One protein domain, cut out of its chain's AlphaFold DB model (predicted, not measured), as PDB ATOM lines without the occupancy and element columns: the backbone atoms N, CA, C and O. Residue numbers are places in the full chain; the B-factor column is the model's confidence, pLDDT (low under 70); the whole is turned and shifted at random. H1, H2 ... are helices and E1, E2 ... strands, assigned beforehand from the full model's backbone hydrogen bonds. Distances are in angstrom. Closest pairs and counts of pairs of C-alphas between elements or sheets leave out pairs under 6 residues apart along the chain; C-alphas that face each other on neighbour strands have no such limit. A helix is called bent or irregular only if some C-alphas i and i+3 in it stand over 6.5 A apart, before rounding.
ATOM      1  N   VAL A  97      15.464 -11.709 -14.758       74.81
ATOM      2  CA  VAL A  97      15.200 -11.812 -16.198       74.81
ATOM      3  C   VAL A  97      13.719 -12.054 -16.426       74.81
ATOM      4  O   VAL A  97      13.137 -12.978 -15.859       74.81
ATOM      5  N   TYR A  98      13.110 -11.245 -17.285       78.12
ATOM      6  CA  TYR A  98      11.748 -11.472 -17.759       78.12
ATOM      7  C   TYR A  98      11.683 -11.312 -19.277       78.12
ATOM      8  O   TYR A  98      12.450 -10.559 -19.869       78.12
ATOM      9  N   LYS A  99      10.785 -12.051 -19.930       76.75
ATOM     10  CA  LYS A  99      10.619 -11.994 -21.387       76.75
ATOM     11  C   LYS A  99       9.658 -10.875 -21.770       76.75
ATOM     12  O   LYS A  99       8.534 -10.842 -21.273       76.75
ATOM     13  N   GLN A 100      10.082 -10.014 -22.687       75.50
ATOM     14  CA  GLN A 100       9.250  -8.993 -23.317       75.50
ATOM     15  C   GLN A 100       9.474  -9.045 -24.834       75.50
ATOM     16  O   GLN A 100      10.604  -8.935 -25.291       75.50
ATOM     17  N   ASP A 101       8.415  -9.261 -25.618       67.12
ATOM     18  CA  ASP A 101       8.443  -9.209 -27.092       67.12
ATOM     19  C   ASP A 101       9.586 -10.017 -27.761       67.12
ATOM     20  O   ASP A 101      10.275  -9.532 -28.655       67.12
ATOM     21  N   ASN A 102       9.794 -11.272 -27.332       72.56
ATOM     22  CA  ASN A 102      10.886 -12.172 -27.766       72.56
ATOM     23  C   ASN A 102      12.318 -11.716 -27.411       72.56
ATOM     24  O   ASN A 102      13.284 -12.306 -27.900       72.56
ATOM     25  N   ILE A 103      12.470 -10.718 -26.542       78.12
ATOM     26  CA  ILE A 103      13.748 -10.261 -25.992       78.12
ATOM     27  C   ILE A 103      13.750 -10.536 -24.484       78.12
ATOM     28  O   ILE A 103      12.757 -10.318 -23.783       78.12
ATOM     29  N   ASN A 104      14.863 -11.050 -23.969       81.69
ATOM     30  CA  ASN A 104      15.054 -11.228 -22.535       81.69
ATOM     31  C   ASN A 104      15.465  -9.881 -21.922       81.69
ATOM     32  O   ASN A 104      16.511  -9.332 -22.253       81.69
ATOM     33  N   VAL A 105      14.664  -9.323 -21.022       80.31
ATOM     34  CA  VAL A 105      15.000  -8.073 -20.337       80.31
ATOM     35  C   VAL A 105      15.690  -8.393 -19.020       80.31
ATOM     36  O   VAL A 105      15.148  -9.116 -18.185       80.31
ATOM     37  N   ILE A 106      16.890  -7.847 -18.837       80.69
ATOM     38  CA  ILE A 106      17.700  -7.983 -17.628       80.69
ATOM     39  C   ILE A 106      17.501  -6.721 -16.805       80.69
ATOM     40  O   ILE A 106      17.978  -5.646 -17.179       80.69
ATOM     41  N   LYS A 107      16.810  -6.835 -15.672       79.25
ATOM     42  CA  LYS A 107      16.675  -5.706 -14.756       79.25
ATOM     43  C   LYS A 107      17.878  -5.646 -13.818       79.25
ATOM     44  O   LYS A 107      18.066  -6.543 -12.995       79.25
ATOM     45  N   LEU A 108      18.660  -4.577 -13.943       73.62
ATOM     46  CA  LEU A 108      19.808  -4.269 -13.094       73.62
ATOM     47  C   LEU A 108      19.462  -3.139 -12.128       73.62
ATOM     48  O   LEU A 108      18.908  -2.107 -12.515       73.62
ATOM     49  N   THR A 109      19.814  -3.337 -10.864       67.94
ATOM     50  CA  THR A 109      19.671  -2.333  -9.814       67.94
ATOM     51  C   THR A 109      21.069  -1.911  -9.388       67.94
ATOM     52  O   THR A 109      21.813  -2.725  -8.856       67.94
ATOM     53  N   PHE A 110      21.420  -0.646  -9.611       67.06
ATOM     54  CA  PHE A 110      22.697  -0.064  -9.177       67.06
ATOM     55  C   PHE A 110      22.582   0.574  -7.785       67.06
ATOM     56  O   PHE A 110      23.140   1.635  -7.522       67.06
ATOM     57  N   ALA A 111      21.780  -0.017  -6.894       59.25
ATOM     58  CA  ALA A 111      21.649   0.509  -5.540       59.25
ATOM     59  C   ALA A 111      22.975   0.307  -4.794       59.25
ATOM     60  O   ALA A 111      23.581  -0.762  -4.906       59.25
ATOM     61  N   PHE A 112      23.393   1.308  -4.015       53.00
ATOM     62  CA  PHE A 112      24.669   1.316  -3.289       53.00
ATOM     63  C   PHE A 112      24.895   0.040  -2.452       53.00
ATOM     64  O   PHE A 112      25.989  -0.505  -2.446       53.00
ATOM     65  N   ASP A 113      23.854  -0.540  -1.852       49.31
ATOM     66  CA  ASP A 113      23.987  -1.752  -1.024       49.31
ATOM     67  C   ASP A 113      24.165  -3.060  -1.834       49.31
ATOM     68  O   ASP A 113      24.432  -4.117  -1.266       49.31
ATOM     69  N   SER A 114      24.007  -3.008  -3.162       54.53
ATOM     70  CA  SER A 114      23.956  -4.186  -4.048       54.53
ATOM     71  C   SER A 114      25.126  -4.310  -5.029       54.53
ATOM     72  O   SER A 114      25.347  -5.394  -5.571       54.53
ATOM     73  N   VAL A 115      25.879  -3.230  -5.246       62.56
ATOM     74  CA  VAL A 115      27.022  -3.198  -6.167       62.56
ATOM     75  C   VAL A 115      28.303  -3.505  -5.396       62.56
ATOM     76  O   VAL A 115      28.593  -2.888  -4.375       62.56
ATOM     77  N   GLU A 116      29.072  -4.484  -5.868       69.94
ATOM     78  CA  GLU A 116      30.453  -4.646  -5.413       69.94
ATOM     79  C   GLU A 116      31.290  -3.514  -6.007       69.94
ATOM     80  O   GLU A 116      31.248  -3.284  -7.214       69.94
ATOM     81  N   SER A 117      32.029  -2.813  -5.152       78.38
ATOM     82  CA  SER A 117      32.834  -1.655  -5.534       78.38
ATOM     83  C   SER A 117      34.323  -1.982  -5.487       78.38
ATOM     84  O   SER A 117      34.767  -2.778  -4.653       78.38
ATOM     85  N   ILE A 118      35.126  -1.325  -6.328       82.06
ATOM     86  CA  ILE A 118      36.595  -1.303  -6.179       82.06
ATOM     87  C   ILE A 118      36.997  -0.795  -4.782       82.06
ATOM     88  O   ILE A 118      38.032  -1.198  -4.250       82.06
ATOM     89  N   LEU A 119      36.170   0.070  -4.181       80.88
ATOM     90  CA  LEU A 119      36.388   0.692  -2.873       80.88
ATOM     91  C   LEU A 119      35.770  -0.100  -1.707       80.88
ATOM     92  O   LEU A 119      35.661   0.434  -0.599       80.88
ATOM     93  N   ASP A 120      35.314  -1.331  -1.950       74.50
ATOM     94  CA  ASP A 120      34.684  -2.165  -0.929       74.50
ATOM     95  C   ASP A 120      35.698  -2.565   0.166       74.50
ATOM     96  O   ASP A 120      36.895  -2.754  -0.074       74.50
ATOM     97  N   LYS A 121      35.210  -2.682   1.404       68.56
ATOM     98  CA  LYS A 121      35.998  -3.070   2.587       68.56
ATOM     99  C   LYS A 121      35.738  -4.512   3.028       68.56
ATOM    100  O   LYS A 121      36.329  -4.967   4.009       68.56
ATOM    101  N   LYS A 122      34.882  -5.255   2.315       70.88
ATOM    102  CA  LYS A 122      34.625  -6.685   2.574       70.88
ATOM    103  C   LYS A 122      35.914  -7.506   2.557       70.88
ATOM    104  O   LYS A 122      36.772  -7.289   1.708       70.88
ATOM    105  N   GLU A 123      36.011  -8.502   3.441       62.16
ATOM    106  CA  GLU A 123      37.237  -9.279   3.716       62.16
ATOM    107  C   GLU A 123      37.968  -9.800   2.463       62.16
ATOM    108  O   GLU A 123      39.194  -9.745   2.394       62.16
ATOM    109  N   TYR A 124      37.230 -10.253   1.445       61.31
ATOM    110  CA  TYR A 124      37.802 -10.820   0.216       61.31
ATOM    111  C   TYR A 124      38.142  -9.790  -0.872       61.31
ATOM    112  O   TYR A 124      38.832 -10.139  -1.825       61.31
ATOM    113  N   ASN A 125      37.687  -8.541  -0.747       67.69
ATOM    114  CA  ASN A 125      37.862  -7.473  -1.740       67.69
ATOM    115  C   ASN A 125      38.420  -6.180  -1.104       67.69
ATOM    116  O   ASN A 125      38.269  -5.085  -1.634       67.69
ATOM    117  N   ASN A 126      39.042  -6.300   0.070       82.81
ATOM    118  CA  ASN A 126      39.410  -5.150   0.877       82.81
ATOM    119  C   ASN A 126      40.613  -4.400   0.273       82.81
ATOM    120  O   ASN A 126      41.753  -4.883   0.298       82.81
ATOM    121  N   ILE A 127      40.353  -3.189  -0.222       84.75
ATOM    122  CA  ILE A 127      41.369  -2.296  -0.792       84.75
ATOM    123  C   ILE A 127      42.481  -1.945   0.209       84.75
ATOM    124  O   ILE A 127      43.654  -1.909  -0.162       84.75
ATOM    125  N   GLU A 128      42.151  -1.751   1.488       87.38
ATOM    126  CA  GLU A 128      43.115  -1.424   2.545       87.38
ATOM    127  C   GLU A 128      44.099  -2.579   2.759       87.38
ATOM    128  O   GLU A 128      45.307  -2.355   2.846       87.38
ATOM    129  N   VAL A 129      43.609  -3.824   2.748       86.69
ATOM    130  CA  VAL A 129      44.449  -5.028   2.862       86.69
ATOM    131  C   VAL A 129      45.383  -5.164   1.658       86.69
ATOM    132  O   VAL A 129      46.557  -5.499   1.826       86.69
ATOM    133  N   ILE A 130      44.893  -4.889   0.446       86.00
ATOM    134  CA  ILE A 130      45.700  -4.949  -0.782       86.00
ATOM    135  C   ILE A 130      46.807  -3.886  -0.771       86.00
ATOM    136  O   ILE A 130      47.970  -4.187  -1.074       86.00
ATOM    137  N   LEU A 131      46.469  -2.652  -0.392       87.38
ATOM    138  CA  LEU A 131      47.435  -1.558  -0.275       87.38
ATOM    139  C   LEU A 131      48.461  -1.838   0.830       87.38
ATOM    140  O   LEU A 131      49.659  -1.662   0.599       87.38
ATOM    141  N   LEU A 132      48.021  -2.350   1.984       87.88
ATOM    142  CA  LEU A 132      48.895  -2.728   3.094       87.88
ATOM    143  C   LEU A 132      49.896  -3.814   2.682       87.88
ATOM    144  O   LEU A 132      51.099  -3.638   2.871       87.88
ATOM    145  N   LYS A 133      49.433  -4.900   2.050       86.94
ATOM    146  CA  LYS A 133      50.315  -5.974   1.557       86.94
ATOM    147  C   LYS A 133      51.325  -5.467   0.527       86.94
ATOM    148  O   LYS A 133      52.492  -5.854   0.570       86.94
ATOM    149  N   SER A 134      50.897  -4.572  -0.366       85.31
ATOM    150  CA  SER A 134      51.780  -3.956  -1.368       85.31
ATOM    151  C   SER A 134      52.882  -3.099  -0.732       85.31
ATOM    152  O   SER A 134      54.003  -3.061  -1.235       85.31
ATOM    153  N   LEU A 135      52.572  -2.431   0.382       84.50
ATOM    154  CA  LEU A 135      53.494  -1.589   1.148       84.50
ATOM    155  C   LEU A 135      54.401  -2.377   2.107       84.50
ATOM    156  O   LEU A 135      55.506  -1.940   2.412       84.50
ATOM    157  N   GLN A 136      53.969  -3.541   2.587       84.56
ATOM    158  CA  GLN A 136      54.792  -4.404   3.444       84.56
ATOM    159  C   GLN A 136      55.795  -5.255   2.650       84.56
ATOM    160  O   GLN A 136      56.714  -5.836   3.230       84.56
ATOM    161  N   ALA A 137      55.648  -5.327   1.325       80.75
ATOM    162  CA  ALA A 137      56.557  -6.073   0.471       80.75
ATOM    163  C   ALA A 137      57.990  -5.479   0.476       80.75
ATOM    164  O   ALA A 137      58.178  -4.270   0.641       80.75
ATOM    165  N   PRO A 138      59.038  -6.300   0.233       75.12
ATOM    166  CA  PRO A 138      60.437  -5.848   0.244       75.12
ATOM    167  C   PRO A 138      60.750  -4.737  -0.770       75.12
ATOM    168  O   PRO A 138      61.670  -3.941  -0.581       75.12
ATOM    169  N   LYS A 139      59.989  -4.695  -1.867       79.12
ATOM    170  CA  LYS A 139      59.955  -3.607  -2.849       79.12
ATOM    171  C   LYS A 139      58.538  -3.039  -2.849       79.12
ATOM    172  O   LYS A 139      57.603  -3.763  -2.546       79.12
ATOM    173  N   LEU A 140      58.362  -1.790  -3.281       70.06
ATOM    174  CA  LEU A 140      57.034  -1.167  -3.414       70.06
ATOM    175  C   LEU A 140      56.089  -1.895  -4.399       70.06
ATOM    176  O   LEU A 140      54.916  -1.544  -4.457       70.06
ATOM    177  N   MET A 141      56.580  -2.900  -5.145       76.88
ATOM    178  CA  MET A 141      55.811  -3.811  -6.009       76.88
ATOM    179  C   MET A 141      54.678  -3.086  -6.760       76.88
ATOM    180  O   MET A 141      54.956  -2.179  -7.544       76.88
ATOM    181  N   ASN A 142      53.421  -3.451  -6.491       84.69
ATOM    182  CA  ASN A 142      52.232  -2.942  -7.173       84.69
ATOM    183  C   ASN A 142      51.654  -1.670  -6.534       84.69
ATOM    184  O   ASN A 142      50.743  -1.075  -7.101       84.69
ATOM    185  N   PHE A 143      52.200  -1.183  -5.410       87.75
ATOM    186  CA  PHE A 143      51.682   0.016  -4.744       87.75
ATOM    187  C   PHE A 143      51.688   1.262  -5.652       87.75
ATOM    188  O   PHE A 143      50.640   1.897  -5.760       87.75
ATOM    189  N   PRO A 144      52.774   1.603  -6.382       88.50
ATOM    190  CA  PRO A 144      52.755   2.740  -7.302       88.50
ATOM    191  C   PRO A 144      51.731   2.575  -8.430       88.50
ATOM    192  O   PRO A 144      51.131   3.554  -8.863       88.50
ATOM    193  N   ARG A 145      51.509   1.338  -8.899       88.94
ATOM    194  CA  ARG A 145      50.518   1.027  -9.937       88.94
ATOM    195  C   ARG A 145      49.097   1.239  -9.415       88.94
ATOM    196  O   ARG A 145      48.318   1.926 -10.071       88.94
ATOM    197  N   ASN A 146      48.799   0.714  -8.229       91.00
ATOM    198  CA  ASN A 146      47.508   0.879  -7.560       91.00
ATOM    199  C   ASN A 146      47.236   2.355  -7.251       91.00
ATOM    200  O   ASN A 146      46.162   2.860  -7.561       91.00
ATOM    201  N   LEU A 147      48.226   3.083  -6.723       90.25
ATOM    202  CA  LEU A 147      48.095   4.511  -6.441       90.25
ATOM    203  C   LEU A 147      47.880   5.324  -7.723       90.25
ATOM    204  O   LEU A 147      47.023   6.200  -7.743       90.25
ATOM    205  N   LYS A 148      48.599   5.008  -8.809       90.94
ATOM    206  CA  LYS A 148      48.396   5.648 -10.118       90.94
ATOM    207  C   LYS A 148      46.980   5.410 -10.643       90.94
ATOM    208  O   LYS A 148      46.377   6.349 -11.149       90.94
ATOM    209  N   TYR A 149      46.458   4.190 -10.517       90.56
ATOM    210  CA  TYR A 149      45.093   3.855 -10.924       90.56
ATOM    211  C   TYR A 149      44.051   4.649 -10.122       90.56
ATOM    212  O   TYR A 149      43.213   5.334 -10.707       90.56
ATOM    213  N   LEU A 150      44.162   4.650  -8.790       90.81
ATOM    214  CA  LEU A 150      43.255   5.393  -7.908       90.81
ATOM    215  C   LEU A 150      43.323   6.907  -8.147       90.81
ATOM    216  O   LEU A 150      42.287   7.548  -8.289       90.81
ATOM    217  N   ALA A 151      44.528   7.469  -8.267       88.88
ATOM    218  CA  ALA A 151      44.734   8.888  -8.566       88.88
ATOM    219  C   ALA A 151      44.139   9.285  -9.922       88.88
ATOM    220  O   ALA A 151      43.638  10.393 -10.099       88.88
ATOM    221  N   LYS A 152      44.198   8.379 -10.904       89.69
ATOM    222  CA  LYS A 152      43.635   8.609 -12.231       89.69
ATOM    223  C   LYS A 152      42.115   8.699 -12.176       89.69
ATOM    224  O   LYS A 152      41.572   9.652 -12.726       89.69
ATOM    225  N   LEU A 153      41.452   7.757 -11.501       88.94
ATOM    226  CA  LEU A 153      40.001   7.795 -11.301       88.94
ATOM    227  C   LEU A 153      39.588   9.044 -10.517       88.94
ATOM    228  O   LEU A 153      38.713   9.776 -10.965       88.94
ATOM    229  N   ASP A 154      40.296   9.349  -9.430       86.56
ATOM    230  CA  ASP A 154      40.067  10.539  -8.606       86.56
ATOM    231  C   ASP A 154      40.143  11.846  -9.412       86.56
ATOM    232  O   ASP A 154      39.247  12.683  -9.338       86.56
ATOM    233  N   ARG A 155      41.167  11.981 -10.264       87.50
ATOM    234  CA  ARG A 155      41.343  13.131 -11.163       87.50
ATOM    235  C   ARG A 155      40.267  13.216 -12.248       87.50
ATOM    236  O   ARG A 155      39.991  14.304 -12.752       87.50
ATOM    237  N   LEU A 156      39.748  12.076 -12.699       85.50
ATOM    238  CA  LEU A 156      38.737  12.015 -13.755       85.50
ATOM    239  C   LEU A 156      37.332  12.299 -13.230       85.50
ATOM    240  O   LEU A 156      36.508  12.794 -14.003       85.50
ATOM    241  N   SER A 157      37.075  12.018 -11.955       83.50
ATOM    242  CA  SER A 157      35.818  12.342 -11.290       83.50
ATOM    243  C   SER A 157      35.569  13.850 -11.237       83.50
ATOM    244  O   SER A 157      36.480  14.666 -11.099       83.50
ATOM    245  N   ASN A 158      34.299  14.234 -11.338       75.75
ATOM    246  CA  ASN A 158      33.854  15.620 -11.225       75.75
ATOM    247  C   ASN A 158      32.668  15.733 -10.251       75.75
ATOM    248  O   ASN A 158      32.238  14.753  -9.650       75.75
ATOM    249  N   THR A 159      32.123  16.940 -10.085       66.94
ATOM    250  CA  THR A 159      31.027  17.221  -9.139       66.94
ATOM    251  C   THR A 159      29.701  16.534  -9.469       66.94
ATOM    252  O   THR A 159      28.794  16.553  -8.639       66.94
ATOM    253  N   HIS A 160      29.555  15.983 -10.674       65.94
ATOM    254  CA  HIS A 160      28.314  15.391 -11.173       65.94
ATOM    255  C   HIS A 160      28.439  13.889 -11.442       65.94
ATOM    256  O   HIS A 160      27.476  13.157 -11.212       65.94
ATOM    257  N   ILE A 161      29.607  13.443 -11.908       73.50
ATOM    258  CA  ILE A 161      29.883  12.066 -12.307       73.50
ATOM    259  C   ILE A 161      31.161  11.606 -11.619       73.50
ATOM    260  O   ILE A 161      32.234  12.191 -11.789       73.50
ATOM    261  N   ASP A 162      31.029  10.526 -10.863       79.62
ATOM    262  CA  ASP A 162      32.138   9.861 -10.201       79.62
ATOM    263  C   ASP A 162      32.657   8.705 -11.054       79.62
ATOM    264  O   ASP A 162      31.921   7.760 -11.341       79.62
ATOM    265  N   ALA A 163      33.933   8.772 -11.428       84.19
ATOM    266  CA  ALA A 163      34.609   7.736 -12.186       84.19
ATOM    267  C   ALA A 163      34.630   6.396 -11.436       84.19
ATOM    268  O   ALA A 163      34.498   5.365 -12.089       84.19
ATOM    269  N   PHE A 164      34.723   6.382 -10.097       85.25
ATOM    270  CA  PHE A 164      34.674   5.133  -9.324       85.25
ATOM    271  C   PHE A 164      33.318   4.441  -9.496       85.25
ATOM    272  O   PHE A 164      33.254   3.318  -9.989       85.25
ATOM    273  N   THR A 165      32.229   5.156  -9.199       81.19
ATOM    274  CA  THR A 165      30.858   4.646  -9.370       81.19
ATOM    275  C   THR A 165      30.565   4.252 -10.824       81.19
ATOM    276  O   THR A 165      29.909   3.245 -11.083       81.19
ATOM    277  N   TYR A 166      31.058   5.023 -11.797       83.06
ATOM    278  CA  TYR A 166      30.859   4.731 -13.218       83.06
ATOM    279  C   TYR A 166      31.522   3.416 -13.638       83.06
ATOM    280  O   TYR A 166      30.918   2.581 -14.313       83.06
ATOM    281  N   VAL A 167      32.762   3.215 -13.198       87.56
ATOM    282  CA  VAL A 167      33.549   2.011 -13.458       87.56
ATOM    283  C   VAL A 167      32.931   0.794 -12.739       87.56
ATOM    284  O   VAL A 167      32.771  -0.258 -13.359       87.56
ATOM    285  N   ASP A 168      32.455   0.952 -11.499       85.31
ATOM    286  CA  ASP A 168      31.735  -0.091 -10.744       85.31
ATOM    287  C   ASP A 168      30.400  -0.500 -11.406       85.31
ATOM    288  O   ASP A 168      30.048  -1.686 -11.476       85.31
ATOM    289  N   ASN A 169      29.658   0.465 -11.959       83.44
ATOM    290  CA  ASN A 169      28.421   0.191 -12.694       83.44
ATOM    291  C   ASN A 169      28.699  -0.582 -13.994       83.44
ATOM    292  O   ASN A 169      27.964  -1.518 -14.321       83.44
ATOM    293  N   ALA A 170      29.786  -0.258 -14.704       86.31
ATOM    294  CA  ALA A 170      30.231  -1.038 -15.859       86.31
ATOM    295  C   ALA A 170      30.602  -2.480 -15.457       86.31
ATOM    296  O   ALA A 170      30.156  -3.432 -16.106       86.31
ATOM    297  N   ALA A 171      31.323  -2.664 -14.343       87.44
ATOM    298  CA  ALA A 171      31.595  -3.989 -13.771       87.44
ATOM    299  C   ALA A 171      30.311  -4.766 -13.475       87.44
ATOM    300  O   ALA A 171      30.224  -5.955 -13.775       87.44
ATOM    301  N   SER A 172      29.307  -4.101 -12.904       84.75
ATOM    302  CA  SER A 172      28.030  -4.720 -12.541       84.75
ATOM    303  C   SER A 172      27.265  -5.236 -13.759       84.75
ATOM    304  O   SER A 172      26.697  -6.329 -13.710       84.75
ATOM    305  N   ILE A 173      27.296  -4.496 -14.874       86.25
ATOM    306  CA  ILE A 173      26.718  -4.942 -16.151       86.25
ATOM    307  C   ILE A 173      27.415  -6.216 -16.630       86.25
ATOM    308  O   ILE A 173      26.752  -7.212 -16.924       86.25
ATOM    309  N   LEU A 174      28.750  -6.212 -16.657       88.88
ATOM    310  CA  LEU A 174      29.531  -7.374 -17.083       88.88
ATOM    311  C   LEU A 174      29.277  -8.563 -16.151       88.88
ATOM    312  O   LEU A 174      28.962  -9.657 -16.602       88.88
ATOM    313  N   LYS A 175      29.280  -8.355 -14.837       87.19
ATOM    314  CA  LYS A 175      28.978  -9.405 -13.860       87.19
ATOM    315  C   LYS A 175      27.586 -10.007 -14.029       87.19
ATOM    316  O   LYS A 175      27.423 -11.216 -13.841       87.19
ATOM    317  N   ALA A 176      26.591  -9.205 -14.397       85.31
ATOM    318  CA  ALA A 176      25.259  -9.717 -14.684       85.31
ATOM    319  C   ALA A 176      25.244 -10.614 -15.927       85.31
ATOM    320  O   ALA A 176      24.682 -11.706 -15.865       85.31
ATOM    321  N   ILE A 177      25.906 -10.197 -17.013       86.75
ATOM    322  CA  ILE A 177      26.053 -11.012 -18.232       86.75
ATOM    323  C   ILE A 177      26.751 -12.336 -17.897       86.75
ATOM    324  O   ILE A 177      26.234 -13.403 -18.219       86.75
ATOM    325  N   TYR A 178      27.862 -12.270 -17.161       88.44
ATOM    326  CA  TYR A 178      28.620 -13.438 -16.711       88.44
ATOM    327  C   TYR A 178      27.733 -14.412 -15.930       88.44
ATOM    328  O   TYR A 178      27.663 -15.597 -16.241       88.44
ATOM    329  N   SER A 179      26.993 -13.891 -14.946       86.50
ATOM    330  CA  SER A 179      26.132 -14.698 -14.078       86.50
ATOM    331  C   SER A 179      25.017 -15.401 -14.853       86.50
ATOM    332  O   SER A 179      24.628 -16.505 -14.481       86.50
ATOM    333  N   LEU A 180      24.507 -14.782 -15.921       85.31
ATOM    334  CA  LEU A 180      23.514 -15.396 -16.802       85.31
ATOM    335  C   LEU A 180      24.110 -16.529 -17.633       85.31
ATOM    336  O   LEU A 180      23.492 -17.587 -17.739       85.31
ATOM    337  N   GLU A 181      25.313 -16.346 -18.180       86.00
ATOM    338  CA  GLU A 181      25.994 -17.401 -18.935       86.00
ATOM    339  C   GLU A 181      26.333 -18.607 -18.042       86.00
ATOM    340  O   GLU A 181      26.083 -19.745 -18.441       86.00
ATOM    341  N   THR A 182      26.800 -18.374 -16.810       86.44
ATOM    342  CA  THR A 182      27.086 -19.444 -15.832       86.44
ATOM    343  C   THR A 182      25.821 -20.136 -15.310       86.44
ATOM    344  O   THR A 182      25.869 -21.294 -14.918       86.44
ATOM    345  N   GLN A 183      24.667 -19.465 -15.284       84.50
ATOM    346  CA  GLN A 183      23.399 -20.115 -14.918       84.50
ATOM    347  C   GLN A 183      22.818 -20.950 -16.061       84.50
ATOM    348  O   GLN A 183      22.122 -21.933 -15.810       84.50
ATOM    349  N   ALA A 184      23.089 -20.561 -17.308       83.00
ATOM    350  CA  ALA A 184      22.598 -21.258 -18.490       83.00
ATOM    351  C   ALA A 184      23.366 -22.557 -18.792       83.00
ATOM    352  O   ALA A 184      22.816 -23.444 -19.444       83.00
ATOM    353  N   SER A 185      24.616 -22.686 -18.332       80.69
ATOM    354  CA  SER A 185      25.472 -23.845 -18.603       80.69
ATOM    355  C   SER A 185      26.283 -24.265 -17.376       80.69
ATOM    356  O   SER A 185      26.800 -23.424 -16.653       80.69
ATOM    357  N   VAL A 186      26.439 -25.578 -17.176       83.00
ATOM    358  CA  VAL A 186      27.194 -26.186 -16.057       83.00
ATOM    359  C   VAL A 186      28.661 -26.465 -16.444       83.00
ATOM    360  O   VAL A 186      29.355 -27.236 -15.791       83.00
ATOM    361  N   ASP A 187      29.144 -25.886 -17.543       88.56
ATOM    362  CA  ASP A 187      30.520 -26.085 -18.002       88.56
ATOM    363  C   ASP A 187      31.523 -25.290 -17.146       88.56
ATOM    364  O   ASP A 187      31.415 -24.067 -17.004       88.56
ATOM    365  N   TRP A 188      32.540 -25.978 -16.621       90.62
ATOM    366  CA  TRP A 188      33.606 -25.368 -15.827       90.62
ATOM    367  C   TRP A 188      34.408 -24.341 -16.635       90.62
ATOM    368  O   TRP A 188      34.903 -23.374 -16.059       90.62
ATOM    369  N   LEU A 189      34.502 -24.487 -17.965       90.56
ATOM    370  CA  LEU A 189      35.154 -23.492 -18.825       90.56
ATOM    371  C   LEU A 189      34.400 -22.155 -18.818       90.56
ATOM    372  O   LEU A 189      35.020 -21.095 -18.914       90.56
ATOM    373  N   ILE A 190      33.071 -22.189 -18.675       88.75
ATOM    374  CA  ILE A 190      32.230 -20.987 -18.584       88.75
ATOM    375  C   ILE A 190      32.366 -20.361 -17.194       88.75
ATOM    376  O   ILE A 190      32.517 -19.143 -17.092       88.75
ATOM    377  N   GLU A 191      32.380 -21.176 -16.135       89.00
ATOM    378  CA  GLU A 191      32.598 -20.722 -14.751       89.00
ATOM    379  C   GLU A 191      34.025 -20.190 -14.506       89.00
ATOM    380  O   GLU A 191      34.250 -19.284 -13.703       89.00
ATOM    381  N   ALA A 192      35.022 -20.714 -15.213       89.06
ATOM    382  CA  ALA A 192      36.380 -20.183 -15.165       89.06
ATOM    383  C   ALA A 192      36.541 -18.905 -16.011       89.06
ATOM    384  O   ALA A 192      37.496 -18.159 -15.816       89.06
ATOM    385  N   GLY A 193      35.597 -18.621 -16.918       89.56
ATOM    386  CA  GLY A 193      35.648 -17.472 -17.825       89.56
ATOM    387  C   GLY A 193      36.453 -17.704 -19.107       89.56
ATOM    388  O   GLY A 193      36.842 -16.743 -19.765       89.56
ATOM    389  N   TYR A 194      36.723 -18.956 -19.482       91.56
ATOM    390  CA  TYR A 194      37.565 -19.315 -20.632       91.56
ATOM    391  C   TYR A 194      36.785 -19.526 -21.933       91.56
ATOM    392  O   TYR A 194      37.359 -19.352 -23.003       91.56
ATOM    393  N   SER A 195      35.487 -19.837 -21.867       89.44
ATOM    394  CA  SER A 195      34.636 -20.023 -23.060       89.44
ATOM    395  C   SER A 195      33.442 -19.063 -23.141       89.44
ATOM    396  O   SER A 195      32.847 -18.903 -24.207       89.44
ATOM    397  N   ASN A 196      33.115 -18.364 -22.055       90.25
ATOM    398  CA  ASN A 196      31.998 -17.417 -21.983       90.25
ATOM    399  C   ASN A 196      32.231 -16.143 -22.826       90.25
ATOM    400  O   ASN A 196      33.334 -15.918 -23.325       90.25
ATOM    401  N   SER A 197      31.236 -15.270 -22.988       88.31
ATOM    402  CA  SER A 197      31.389 -14.119 -23.889       88.31
ATOM    403  C   SER A 197      32.359 -13.059 -23.362       88.31
ATOM    404  O   SER A 197      33.100 -12.491 -24.151       88.31
ATOM    405  N   ILE A 198      32.376 -12.791 -22.057       89.44
ATOM    406  CA  ILE A 198      33.035 -11.599 -21.484       89.44
ATOM    407  C   ILE A 198      34.204 -11.886 -20.527       89.44
ATOM    408  O   ILE A 198      34.783 -10.955 -19.975       89.44
ATOM    409  N   GLY A 199      34.562 -13.146 -20.296       91.50
ATOM    410  CA  GLY A 199      35.497 -13.526 -19.233       91.50
ATOM    411  C   GLY A 199      34.857 -13.497 -17.843       91.50
ATOM    412  O   GLY A 199      33.665 -13.225 -17.687       91.50
ATOM    413  N   LYS A 200      35.638 -13.826 -16.818       92.12
ATOM    414  CA  LYS A 200      35.239 -13.792 -15.411       92.12
ATOM    415  C   LYS A 200      35.570 -12.421 -14.810       92.12
ATOM    416  O   LYS A 200      36.753 -12.084 -14.711       92.12
ATOM    417  N   PRO A 201      34.567 -11.628 -14.403       90.56
ATOM    418  CA  PRO A 201      34.803 -10.350 -13.754       90.56
ATOM    419  C   PRO A 201      35.285 -10.545 -12.315       90.56
ATOM    420  O   PRO A 201      34.630 -11.205 -11.509       90.56
ATOM    421  N   CYS A 202      36.422  -9.931 -12.001       88.69
ATOM    422  CA  CYS A 202      37.066  -9.926 -10.694       88.69
ATOM    423  C   CYS A 202      37.286  -8.472 -10.265       88.69
ATOM    424  O   CYS A 202      38.003  -7.725 -10.935       88.69
ATOM    425  N   ILE A 203      36.665  -8.068  -9.156       87.88
ATOM    426  CA  ILE A 203      36.892  -6.758  -8.542       87.88
ATOM    427  C   ILE A 203      38.016  -6.923  -7.531       87.88
ATOM    428  O   ILE A 203      37.906  -7.743  -6.622       87.88
ATOM    429  N   ASN A 204      39.090  -6.169  -7.759       88.31
ATOM    430  CA  ASN A 204      40.412  -6.308  -7.162       88.31
ATOM    431  C   ASN A 204      40.993  -7.737  -7.252       88.31
ATOM    432  O   ASN A 204      40.308  -8.739  -7.448       88.31
ATOM    433  N   LYS A 205      42.317  -7.856  -7.134       85.62
ATOM    434  CA  LYS A 205      43.008  -9.154  -7.106       85.62
ATOM    435  C   LYS A 205      43.845  -9.269  -5.838       85.62
ATOM    436  O   LYS A 205      45.015  -8.877  -5.833       85.62
ATOM    437  N   PRO A 206      43.294  -9.848  -4.756       81.06
ATOM    438  CA  PRO A 206      44.009  -9.985  -3.489       81.06
ATOM    439  C   PRO A 206      45.285 -10.829  -3.578       81.06
ATOM    440  O   PRO A 206      46.220 -10.602  -2.815       81.06
ATOM    441  N   TRP A 207      45.340 -11.808  -4.488       81.19
ATOM    442  CA  TRP A 207      46.507 -12.686  -4.661       81.19
ATOM    443  C   TRP A 207      47.658 -12.018  -5.417       81.19
ATOM    444  O   TRP A 207      48.816 -12.307  -5.124       81.19
ATOM    445  N   SER A 208      47.364 -11.120  -6.362       82.31
ATOM    446  CA  SER A 208      48.384 -10.329  -7.061       82.31
ATOM    447  C   SER A 208      48.605  -8.953  -6.427       82.31
ATOM    448  O   SER A 208      49.506  -8.232  -6.836       82.31
ATOM    449  N   ASN A 209      47.843  -8.602  -5.388       87.19
ATOM    450  CA  ASN A 209      47.821  -7.284  -4.757       87.19
ATOM    451  C   ASN A 209      47.565  -6.138  -5.757       87.19
ATOM    452  O   ASN A 209      48.192  -5.083  -5.661       87.19
ATOM    453  N   ASP A 210      46.661  -6.339  -6.716       88.75
ATOM    454  CA  ASP A 210      46.283  -5.310  -7.691       88.75
ATOM    455  C   ASP A 210      44.867  -4.781  -7.425       88.75
ATOM    456  O   ASP A 210      43.950  -5.546  -7.110       88.75
ATOM    457  N   VAL A 211      44.689  -3.470  -7.577       90.25
ATOM    458  CA  VAL A 211      43.403  -2.768  -7.430       90.25
ATOM    459  C   VAL A 211      42.832  -2.439  -8.812       90.25
ATOM    460  O   VAL A 211      43.570  -1.990  -9.690       90.25
ATOM    461  N   GLY A 212      41.530  -2.654  -9.001       90.81
ATOM    462  CA  GLY A 212      40.805  -2.370 -10.246       90.81
ATOM    463  C   GLY A 212      39.791  -3.452 -10.620       90.81
ATOM    464  O   GLY A 212      39.611  -4.429  -9.896       90.81
ATOM    465  N   ILE A 213      39.132  -3.291 -11.769       91.25
ATOM    466  CA  ILE A 213      38.243  -4.318 -12.337       91.25
ATOM    467  C   ILE A 213      38.989  -5.085 -13.411       91.25
ATOM    468  O   ILE A 213      39.488  -4.505 -14.377       91.25
ATOM    469  N   PHE A 214      38.997  -6.403 -13.263       93.00
ATOM    470  CA  PHE A 214      39.665  -7.310 -14.173       93.00
ATOM    471  C   PHE A 214      38.670  -8.271 -14.818       93.00
ATOM    472  O   PHE A 214      37.758  -8.750 -14.153       93.00
ATOM    473  N   LEU A 215      38.877  -8.610 -16.088       93.94
ATOM    474  CA  LEU A 215      38.239  -9.755 -16.738       93.94
ATOM    475  C   LEU A 215      39.293 -10.825 -16.951       93.94
ATOM    476  O   LEU A 215      40.231 -10.613 -17.717       93.94
ATOM    477  N   GLU A 216      39.168 -11.956 -16.274       94.50
ATOM    478  CA  GLU A 216      40.004 -13.130 -16.525       94.50
ATOM    479  C   GLU A 216      39.366 -13.930 -17.651       94.50
ATOM    480  O   GLU A 216      38.237 -14.394 -17.516       94.50
ATOM    481  N   PHE A 217      40.041 -14.028 -18.792       94.69
ATOM    482  CA  PHE A 217      39.407 -14.548 -20.005       94.69
ATOM    483  C   PHE A 217      40.147 -15.730 -20.630       94.69
ATOM    484  O   PHE A 217      39.598 -16.360 -21.536       94.69
ATOM    485  N   TRP A 218      41.367 -16.034 -20.174       95.12
ATOM    486  CA  TRP A 218      42.145 -17.165 -20.673       95.12
ATOM    487  C   TRP A 218      43.229 -17.633 -19.694       95.12
ATOM    488  O   TRP A 218      43.786 -16.836 -18.933       95.12
ATOM    489  N   GLU A 219      43.568 -18.918 -19.766       93.12
ATOM    490  CA  GLU A 219      44.704 -19.549 -19.093       93.12
ATOM    491  C   GLU A 219      45.332 -20.578 -20.043       93.12
ATOM    492  O   GLU A 219      44.631 -21.420 -20.614       93.12
ATOM    493  N   ASP A 220      46.651 -20.509 -20.218       90.38
ATOM    494  CA  ASP A 220      47.395 -21.509 -20.987       90.38
ATOM    495  C   ASP A 220      47.285 -22.880 -20.313       90.38
ATOM    496  O   ASP A 220      47.274 -22.983 -19.088       90.38
ATOM    497  N   PHE A 221      47.219 -23.955 -21.103       87.81
ATOM    498  CA  PHE A 221      47.082 -25.324 -20.583       87.81
ATOM    499  C   PHE A 221      45.894 -25.516 -19.619       87.81
ATOM    500  O   PHE A 221      45.929 -26.405 -18.768       87.81
ATOM    501  N   ARG A 222      44.821 -24.721 -19.763       91.00
ATOM    502  CA  ARG A 222      43.622 -24.732 -18.899       91.00
ATOM    503  C   ARG A 222      43.100 -26.126 -18.547       91.00
ATOM    504  O   ARG A 222      42.762 -26.361 -17.394       91.00
ATOM    505  N   TYR A 223      43.061 -27.056 -19.504       89.88
ATOM    506  CA  TYR A 223      42.599 -28.427 -19.257       89.88
ATOM    507  C   TYR A 223      43.531 -29.176 -18.300       89.88
ATOM    508  O   TYR A 223      43.066 -29.821 -17.372       89.88
ATOM    509  N   ILE A 224      44.845 -29.051 -18.492       87.25
ATOM    510  CA  ILE A 224      45.855 -29.694 -17.645       87.25
ATOM    511  C   ILE A 224      45.861 -29.050 -16.251       87.25
ATOM    512  O   ILE A 224      45.872 -29.750 -15.241       87.25
ATOM    513  N   ASN A 225      45.809 -27.716 -16.189       88.56
ATOM    514  CA  ASN A 225      45.783 -26.977 -14.927       88.56
ATOM    515  C   ASN A 225      44.523 -27.286 -14.109       88.56
ATOM    516  O   ASN A 225      44.610 -27.387 -12.888       88.56
ATOM    517  N   HIS A 226      43.372 -27.464 -14.763       88.94
ATOM    518  CA  HIS A 226      42.132 -27.858 -14.102       88.94
ATOM    519  C   HIS A 226      42.256 -29.233 -13.430       88.94
ATOM    520  O   HIS A 226      41.933 -29.358 -12.251       88.94
ATOM    521  N   GLU A 227      42.801 -30.237 -14.126       86.69
ATOM    522  CA  GLU A 227      43.035 -31.566 -13.540       86.69
ATOM    523  C   GLU A 227      44.011 -31.498 -12.355       86.69
ATOM    524  O   GLU A 227      43.723 -32.019 -11.277       86.69
ATOM    525  N   TYR A 228      45.125 -30.766 -12.487       86.12
ATOM    526  CA  TYR A 228      46.074 -30.602 -11.381       86.12
ATOM    527  C   TYR A 228      45.464 -29.919 -10.156       86.12
ATOM    528  O   TYR A 228      45.765 -30.307  -9.025       86.12
ATOM    529  N   GLN A 229      44.592 -28.930 -10.360       85.88
ATOM    530  CA  GLN A 229      43.881 -28.271  -9.267       85.88
ATOM    531  C   GLN A 229      42.913 -29.229  -8.562       85.88
ATOM    532  O   GLN A 229      42.821 -29.187  -7.332       85.88
ATOM    533  N   GLN A 230      42.236 -30.117  -9.297       85.56
ATOM    534  CA  GLN A 230      41.377 -31.148  -8.701       85.56
ATOM    535  C   GLN A 230      42.173 -32.171  -7.882       85.56
ATOM    536  O   GLN A 230      41.716 -32.610  -6.826       85.56
ATOM    537  N   GLU A 231      43.387 -32.502  -8.322       83.75
ATOM    538  CA  GLU A 231      44.309 -33.388  -7.602       83.75
ATOM    539  C   GLU A 231      45.031 -32.701  -6.422       83.75
ATOM    540  O   GLU A 231      45.784 -33.344  -5.688       83.75
ATOM    541  N   GLY A 232      44.808 -31.398  -6.209       77.25
ATOM    542  CA  GLY A 232      45.439 -30.619  -5.139       77.25
ATOM    543  C   GLY A 232      46.904 -30.250  -5.406       77.25
ATOM    544  O   GLY A 232      47.616 -29.835  -4.488       77.25
ATOM    545  N   SER A 233      47.372 -30.389  -6.648       72.88
ATOM    546  CA  SER A 233      48.701 -29.953  -7.072       72.88
ATOM    547  C   SER A 233      48.725 -28.434  -7.274       72.88
ATOM    548  O   SER A 233      47.908 -27.864  -7.991       72.88
ATOM    549  N   GLY A 234      49.693 -27.755  -6.651       70.50
ATOM    550  CA  GLY A 234      49.896 -26.306  -6.793       70.50
ATOM    551  C   GLY A 234      50.708 -25.888  -8.026       70.50
ATOM    552  O   GLY A 234      51.013 -24.705  -8.180       70.50
ATOM    553  N   LEU A 235      51.112 -26.836  -8.876       73.00
ATOM    554  CA  LEU A 235      51.884 -26.562 -10.090       73.00
ATOM    555  C   LEU A 235      50.938 -26.164 -11.227       73.00
ATOM    556  O   LEU A 235      50.330 -27.019 -11.861       73.00
ATOM    557  N   LEU A 236      50.837 -24.861 -11.485       77.31
ATOM    558  CA  LEU A 236      50.140 -24.318 -12.651       77.31
ATOM    559  C   LEU A 236      51.140 -24.066 -13.780       77.31
ATOM    560  O   LEU A 236      52.215 -23.507 -13.548       77.31
ATOM    561  N   LEU A 237      50.784 -24.481 -14.994       82.62
ATOM    562  CA  LEU A 237      51.592 -24.296 -16.197       82.62
ATOM    563  C   LEU A 237      51.119 -23.068 -16.983       82.62
ATOM    564  O   LEU A 237      49.923 -22.814 -17.086       82.62
ATOM    565  N   GLY A 238      52.065 -22.351 -17.592       83.69
ATOM    566  CA  GLY A 238      51.781 -21.257 -18.525       83.69
ATOM    567  C   GLY A 238      51.302 -19.951 -17.877       83.69
ATOM    568  O   GLY A 238      51.541 -19.703 -16.692       83.69
ATOM    569  N   GLN A 239      50.709 -19.069 -18.688       89.00
ATOM    570  CA  GLN A 239      50.293 -17.726 -18.281       89.00
ATOM    571  C   GLN A 239      48.774 -17.620 -18.095       89.00
ATOM    572  O   GLN A 239      47.981 -18.287 -18.759       89.00
ATOM    573  N   LYS A 240      48.365 -16.714 -17.200       91.00
ATOM    574  CA  LYS A 240      46.972 -16.275 -17.044       91.00
ATOM    575  C   LYS A 240      46.784 -14.920 -17.710       91.00
ATOM    576  O   LYS A 240      47.570 -13.999 -17.472       91.00
ATOM    577  N   TYR A 241      45.729 -14.777 -18.500       93.56
ATOM    578  CA  TYR A 241      45.437 -13.554 -19.239       93.56
ATOM    579  C   TYR A 241      44.230 -12.852 -18.637       93.56
ATOM    580  O   TYR A 241      43.176 -13.445 -18.388       93.56
ATOM    581  N   SER A 242      44.395 -11.554 -18.400       94.06
ATOM    582  CA  SER A 242      43.317 -10.706 -17.918       94.06
ATOM    583  C   SER A 242      43.350  -9.316 -18.534       94.06
ATOM    584  O   SER A 242      44.411  -8.823 -18.914       94.06
ATOM    585  N   LEU A 243      42.174  -8.702 -18.620       93.75
ATOM    586  CA  LEU A 243      41.970  -7.323 -19.058       93.75
ATOM    587  C   LEU A 243      41.687  -6.461 -17.835       93.75
ATOM    588  O   LEU A 243      40.758  -6.767 -17.097       93.75
ATOM    589  N   LEU A 244      42.454  -5.399 -17.626       93.62
ATOM    590  CA  LEU A 244      42.145  -4.353 -16.655       93.62
ATOM    591  C   LEU A 244      41.305  -3.267 -17.335       93.62
ATOM    592  O   LEU A 244      41.699  -2.751 -18.383       93.62
ATOM    593  N   PHE A 245      40.187  -2.894 -16.714       91.38
ATOM    594  CA  PHE A 245      39.436  -1.697 -17.084       91.38
ATOM    595  C   PHE A 245      40.130  -0.453 -16.555       91.38
ATOM    596  O   PHE A 245      40.108  -0.174 -15.352       91.38
ATOM    597  N   ASP A 246      40.711   0.304 -17.475       90.25
ATOM    598  CA  ASP A 246      41.277   1.613 -17.213       90.25
ATOM    599  C   ASP A 246      40.417   2.708 -17.866       90.25
ATOM    600  O   ASP A 246      39.748   2.484 -18.877       90.25
ATOM    601  N   LEU A 247      40.409   3.896 -17.268       88.81
ATOM    602  CA  LEU A 247      39.635   5.045 -17.736       88.81
ATOM    603  C   LEU A 247      40.599   6.175 -18.086       88.81
ATOM    604  O   LEU A 247      41.436   6.538 -17.264       88.81
ATOM    605  N   ASP A 248      40.496   6.742 -19.284       86.69
ATOM    606  CA  ASP A 248      41.320   7.866 -19.739       86.69
ATOM    607  C   ASP A 248      40.485   9.056 -20.199       86.69
ATOM    608  O   ASP A 248      39.298   8.933 -20.502       86.69
ATOM    609  N   GLN A 249      41.122  10.229 -20.279       82.12
ATOM    610  CA  GLN A 249      40.521  11.365 -20.974       82.12
ATOM    611  C   GLN A 249      40.476  11.056 -22.467       82.12
ATOM    612  O   GLN A 249      41.501  10.835 -23.111       82.12
ATOM    613  N   SER A 250      39.269  11.050 -23.012       79.38
ATOM    614  CA  SER A 250      39.037  10.856 -24.432       79.38
ATOM    615  C   SER A 250      39.491  12.092 -25.213       79.38
ATOM    616  O   SER A 250      39.277  13.234 -24.809       79.38
ATOM    617  N   THR A 251      40.104  11.862 -26.371       71.00
ATOM    618  CA  THR A 251      40.414  12.903 -27.364       71.00
ATOM    619  C   THR A 251      39.270  13.107 -28.362       71.00
ATOM    620  O   THR A 251      39.361  13.959 -29.251       71.00
ATOM    621  N   ARG A 252      38.178  12.336 -28.237       68.25
ATOM    622  CA  ARG A 252      37.032  12.397 -29.149       68.25
ATOM    623  C   ARG A 252      36.257  13.697 -28.977       68.25
ATOM    624  O   ARG A 252      36.178  14.271 -27.894       68.25
ATOM    625  N   LYS A 253      35.662  14.144 -30.088       63.91
ATOM    626  CA  LYS A 253      34.843  15.365 -30.160       63.91
ATOM    627  C   LYS A 253      33.473  15.200 -29.503       63.91
ATOM    628  O   LYS A 253      32.910  16.186 -29.045       63.91
ATOM    629  N   SER A 254      32.942  13.978 -29.490       68.50
ATOM    630  CA  SER A 254      31.691  13.623 -28.828       68.50
ATOM    631  C   SER A 254      31.989  12.665 -27.675       68.50
ATOM    632  O   SER A 254      32.591  11.615 -27.922       68.50
ATOM    633  N   PRO A 255      31.587  12.996 -26.444       71.75
ATOM    634  CA  PRO A 255      31.726  12.092 -25.316       71.75
ATOM    635  C   PRO A 255      30.736  10.925 -25.448       71.75
ATOM    636  O   PRO A 255      29.588  11.118 -25.857       71.75
ATOM    637  N   THR A 256      31.194   9.717 -25.124       71.69
ATOM    638  CA  THR A 256      30.384   8.494 -25.184       71.69
ATOM    639  C   THR A 256      29.881   8.150 -23.788       71.69
ATOM    640  O   THR A 256      30.683   7.994 -22.870       71.69
ATOM    641  N   ASP A 257      28.566   7.991 -23.626       78.44
ATOM    642  CA  ASP A 257      28.008   7.374 -22.422       78.44
ATOM    643  C   ASP A 257      27.897   5.860 -22.619       78.44
ATOM    644  O   ASP A 257      26.919   5.355 -23.162       78.44
ATOM    645  N   PHE A 258      28.909   5.137 -22.150       81.31
ATOM    646  CA  PHE A 258      28.995   3.682 -22.233       81.31
ATOM    647  C   PHE A 258      27.863   2.958 -21.493       81.31
ATOM    648  O   PHE A 258      27.468   1.864 -21.900       81.31
ATOM    649  N   ILE A 259      27.334   3.537 -20.409       81.94
ATOM    650  CA  ILE A 259      26.278   2.908 -19.602       81.94
ATOM    651  C   ILE A 259      24.904   3.165 -20.213       81.94
ATOM    652  O   ILE A 259      24.108   2.230 -20.331       81.94
ATOM    653  N   GLY A 260      24.641   4.397 -20.658       77.94
ATOM    654  CA  GLY A 260      23.461   4.708 -21.465       77.94
ATOM    655  C   GLY A 260      23.424   3.884 -22.753       77.94
ATOM    656  O   GLY A 260      22.418   3.244 -23.056       77.94
ATOM    657  N   GLU A 261      24.553   3.781 -23.456       82.25
ATOM    658  CA  GLU A 261      24.663   2.956 -24.658       82.25
ATOM    659  C   GLU A 261      24.368   1.474 -24.375       82.25
ATOM    660  O   GLU A 261      23.609   0.845 -25.119       82.25
ATOM    661  N   ALA A 262      24.912   0.922 -23.287       82.44
ATOM    662  CA  ALA A 262      24.663  -0.461 -22.883       82.44
ATOM    663  C   ALA A 262      23.176  -0.747 -22.616       82.44
ATOM    664  O   ALA A 262      22.728  -1.876 -22.825       82.44
ATOM    665  N   ARG A 263      22.411   0.254 -22.164       82.12
ATOM    666  CA  ARG A 263      20.959   0.162 -21.944       82.12
ATOM    667  C   ARG A 263      20.167   0.132 -23.244       82.12
ATOM    668  O   ARG A 263      19.232  -0.657 -23.388       82.12
ATOM    669  N   ASP A 264      20.512   1.033 -24.155       80.62
ATOM    670  CA  ASP A 264      19.721   1.285 -25.357       80.62
ATOM    671  C   ASP A 264      19.905   0.186 -26.412       80.62
ATOM    672  O   ASP A 264      19.027  -0.035 -27.249       80.62
ATOM    673  N   HIS A 265      21.018  -0.548 -26.346       82.25
ATOM    674  CA  HIS A 265      21.349  -1.593 -27.305       82.25
ATOM    675  C   HIS A 265      20.938  -2.999 -26.854       82.25
ATOM    676  O   HIS A 265      20.906  -3.343 -25.674       82.25
ATOM    677  N   ILE A 266      20.668  -3.845 -27.853       84.00
ATOM    678  CA  ILE A 266      20.407  -5.271 -27.664       84.00
ATOM    679  C   ILE A 266      21.742  -6.020 -27.645       84.00
ATOM    680  O   ILE A 266      22.522  -5.967 -28.600       84.00
ATOM    681  N   TRP A 267      21.964  -6.756 -26.566       84.69
ATOM    682  CA  TRP A 267      23.088  -7.659 -26.375       84.69
ATOM    683  C   TRP A 267      22.749  -9.039 -26.932       84.69
ATOM    684  O   TRP A 267      21.616  -9.499 -26.815       84.69
ATOM    685  N   GLU A 268      23.726  -9.711 -27.534       80.19
ATOM    686  CA  GLU A 268      23.553 -11.075 -28.032       80.19
ATOM    687  C   GLU A 268      24.635 -11.977 -27.445       80.19
ATOM    688  O   GLU A 268      25.820 -11.819 -27.736       80.19
ATOM    689  N   PHE A 269      24.213 -12.926 -26.617       78.19
ATOM    690  CA  PHE A 269      25.067 -13.955 -26.032       78.19
ATOM    691  C   PHE A 269      24.243 -15.233 -25.838       78.19
ATOM    692  O   PHE A 269      23.016 -15.182 -25.764       78.19
ATOM    693  N   ASN A 270      24.897 -16.397 -25.882       71.69
ATOM    694  CA  ASN A 270      24.243 -17.717 -25.912       71.69
ATOM    695  C   ASN A 270      23.178 -17.902 -27.017       71.69
ATOM    696  O   ASN A 270      22.272 -18.720 -26.888       71.69
ATOM    697  N   GLY A 271      23.267 -17.144 -28.117       72.69
ATOM    698  CA  GLY A 271      22.285 -17.187 -29.209       72.69
ATOM    699  C   GLY A 271      20.941 -16.522 -28.889       72.69
ATOM    700  O   GLY A 271      20.034 -16.559 -29.720       72.69
ATOM    701  N   GLU A 272      20.815 -15.883 -27.725       80.81
ATOM    702  CA  GLU A 272      19.629 -15.145 -27.304       80.81
ATOM    703  C   GLU A 272      19.887 -13.632 -27.287       80.81
ATOM    704  O   GLU A 272      21.025 -13.165 -27.213       80.81
ATOM    705  N   LYS A 273      18.802 -12.854 -27.370       85.81
ATOM    706  CA  LYS A 273      18.832 -11.389 -27.364       85.81
ATOM    707  C   LYS A 273      18.415 -10.859 -26.002       85.81
ATOM    708  O   LYS A 273      17.347 -11.219 -25.505       85.81
ATOM    709  N   TYR A 274      19.223  -9.960 -25.458       83.38
ATOM    710  CA  TYR A 274      19.032  -9.367 -24.147       83.38
ATOM    711  C   TYR A 274      18.980  -7.841 -24.220       83.38
ATOM    712  O   TYR A 274      19.748  -7.228 -24.954       83.38
ATOM    713  N   GLN A 275      18.103  -7.220 -23.435       86.56
ATOM    714  CA  GLN A 275      18.057  -5.768 -23.259       86.56
ATOM    715  C   GLN A 275      18.207  -5.426 -21.780       86.56
ATOM    716  O   GLN A 275      17.582  -6.059 -20.928       86.56
ATOM    717  N   LEU A 276      19.029  -4.429 -21.460       83.62
ATOM    718  CA  LEU A 276      19.234  -4.010 -20.078       83.62
ATOM    719  C   LEU A 276      18.181  -2.973 -19.675       83.62
ATOM    720  O   LEU A 276      17.937  -1.997 -20.383       83.62
ATOM    721  N   GLN A 277      17.581  -3.159 -18.502       81.69
ATOM    722  CA  GLN A 277      16.700  -2.177 -17.881       81.69
ATOM    723  C   GLN A 277      17.264  -1.776 -16.521       81.69
ATOM    724  O   GLN A 277      17.505  -2.621 -15.664       81.69
ATOM    725  N   PHE A 278      17.437  -0.477 -16.302       79.25
ATOM    726  CA  PHE A 278      17.952   0.039 -15.039       79.25
ATOM    727  C   PHE A 278      16.801   0.413 -14.108       79.25
ATOM    728  O   PHE A 278      15.848   1.072 -14.526       79.25
ATOM    729  N   GLY A 279      16.880  -0.065 -12.864       59.00
ATOM    730  CA  GLY A 279      15.823   0.067 -11.861       59.00
ATOM    731  C   GLY A 279      15.499   1.507 -11.459       59.00
ATOM    732  O   GLY A 279      14.349   1.758 -11.127       59.00
ATOM    733  N   ASP A 280      16.465   2.428 -11.567       58.75
ATOM    734  CA  ASP A 280      16.337   3.858 -11.256       58.75
ATOM    735  C   ASP A 280      17.304   4.693 -12.118       58.75
ATOM    736  O   ASP A 280      18.356   4.204 -12.526       58.75
ATOM    737  N   ASN A 281      16.988   5.971 -12.377       51.12
ATOM    738  CA  ASN A 281      17.832   6.903 -13.155       51.12
ATOM    739  C   ASN A 281      19.093   7.400 -12.405       51.12
ATOM    740  O   ASN A 281      19.758   8.327 -12.858       51.12
ATOM    741  N   THR A 282      19.428   6.804 -11.262       54.34
ATOM    742  CA  THR A 282      20.558   7.187 -10.397       54.34
ATOM    743  C   THR A 282      21.913   6.638 -10.858       54.34
ATOM    744  O   THR A 282      22.927   6.952 -10.246       54.34
ATOM    745  N   TYR A 283      21.961   5.872 -11.952       57.25
ATOM    746  CA  TYR A 283      23.161   5.190 -12.464       57.25
ATOM    747  C   TYR A 283      24.302   6.120 -12.933       57.25
ATOM    748  O   TYR A 283      25.411   5.641 -13.158       57.25
ATOM    749  N   LEU A 284      24.052   7.431 -13.066       56.00
ATOM    750  CA  LEU A 284      25.043   8.442 -13.479       56.00
ATOM    751  C   LEU A 284      25.341   9.515 -12.421       56.00
ATOM    752  O   LEU A 284      26.251  10.312 -12.623       56.00
ATOM    753  N   THR A 285      24.584   9.585 -11.322       48.72
ATOM    754  CA  THR A 285      24.641  10.733 -10.400       48.72
ATOM    755  C   THR A 285      25.173  10.339  -9.031       48.72
ATOM    756  O   THR A 285      24.597   9.481  -8.363       48.72
ATOM    757  N   THR A 286      26.208  11.040  -8.566       45.16
ATOM    758  CA  THR A 286      26.649  10.983  -7.165       45.16
ATOM    759  C   THR A 286      25.528  11.420  -6.220       45.16
ATOM    760  O   THR A 286      24.785  12.356  -6.525       45.16
ATOM    761  N   GLY A 287      25.431  10.784  -5.051       44.03
ATOM    762  CA  GLY A 287      24.445  11.033  -3.995       44.03
ATOM    763  C   GLY A 287      24.478  12.423  -3.338       44.03
ATOM    764  O   GLY A 287      24.637  12.529  -2.126       44.03
TER     765      GLY A 287
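What this domain is: This is residues 97 to 287 of the 562 residues of the protein "Mediator of RNA polymerase II transcription subunit 1" of Candida tenuis (strain ATCC 10573 / BCRC 21748 / CBS 615 / JCM 9827 / NBRC 10315 / NRRL Y-1498 / VKM Y-70) (UniProt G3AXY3). What would one see first? One long helix, H3, stands between two small, strongly twisted sheets, with E1, E2, E7 and E6 in one and E3, E4 and E5 in the other. A helical hairpin, H1 and H2, packs at one end of the E3 E4 E5 sheet, H5 lies past its other end, and residues 250 to 256 stick out. What is it built of? The printed part has 191 residues with seven named helices and seven named strands, in the order E1 E2 H1 H2 H3 H4 E3 E4 H5 E5 H6 E6 E7 H7; the class is mixed, helices and strands. The sheet in the order E1 E2 E7 E6 is mixed, the sheet E3 E4 E5 antiparallel; the whole is compact, with a radius of gyration of the C-alphas of 18.3 A and spans of 50 by 41 by 33 A.

How they stand to each other: How is the first sheet paired? E1, residues 97 to 100, and E2, residues 103 to 108, form an antiparallel hairpin, with N 98 and O 105 within hydrogen-bond range at 3.1 A. E2 is parallel to E7, residues 272 to 278, with N 106 and O 275 within range at 2.8 A, and E7 forms an antiparallel hairpin with E6, residues 266 to 269, with N 274 and O 267 at 2.8 A. What comes next? H1, residues 127 to 136, and H2, residues 143 to 156, touch as a helical hairpin, opposite ways at a steep tilt of 39 degrees, closest at the C-alphas of Ser 134 and Phe 143, 5.2 A. Both are on the sheet of E3, residues 200 to 205, E4, residues 210 to 219, and E5, residues 240 to 249. E3 and E4 form a hairpin with N 202 and O 214 at 2.8 A, E4 and E5 are antiparallel with N 243 and O 215 at 2.9 A, and E4 bends by 95 degrees at residue 213. Where is the hub? H3, residues 163 to 184, has a height of 9.9 A over the first sheet, over E7 and slantwise at 36 degrees on the local plane, and of 8.9 A over the second, over E3 and E4 and along E4 at 26 degrees on the local plane. Each sheet makes two layers, helices on one face of a sheet: H3 on the first, H1 and H3 on the second. H3 touches H2 with residues 163 to 164 alone, about perpendicular at 72 degrees, only just, closest at the C-alphas of Ala 163 and Leu 153, 5.5 A. And the other helices? H3 only just touches H4, residues 188 to 192, only at the corner, and H7, residues 281 to 284, with 3 pairs of C-alphas within 8 A each, closest at Thr 182 and Glu 191, 5.8 A, and Tyr 166 and Leu 284, 6.9 A. H5, residues 222 to 230, is near H4, which only grazes the second sheet, while H6, residues 258 to 264, is on the first, closest at the C-alphas of Arg 263 and Leu 276, 4.9 A. Every O i to N i+4 pair is within hydrogen-bond range in H1 to H6; H7 is too short for one.

Where its parts are: Where does it begin and end? E1 begins at C-alpha 97 (15.200, -11.812, -16.198), and H7 ends at C-alpha 284 (25.043, 8.442, -13.479). Which elements are long? H3 runs 32.0 A from C-alpha 163 (34.609, 7.736, -12.186), E5 28.7 A, H2 19.8 A, E7 19.6 A and E4 18.3 A. H7 is irregular, with C-alphas 281 and 284 7.4 A apart.

The domain as a whole: How far does it reach? The two C-alphas farthest apart are those of Asp 101 and Pro 138, 58.8 A, and the printed part has no cut. Which link is long, and where is confidence low? The link from E2 to H1, 18 residues, is long; pLDDT is under 70 in 27 residues, among them 109 to 116 and 279 to 287.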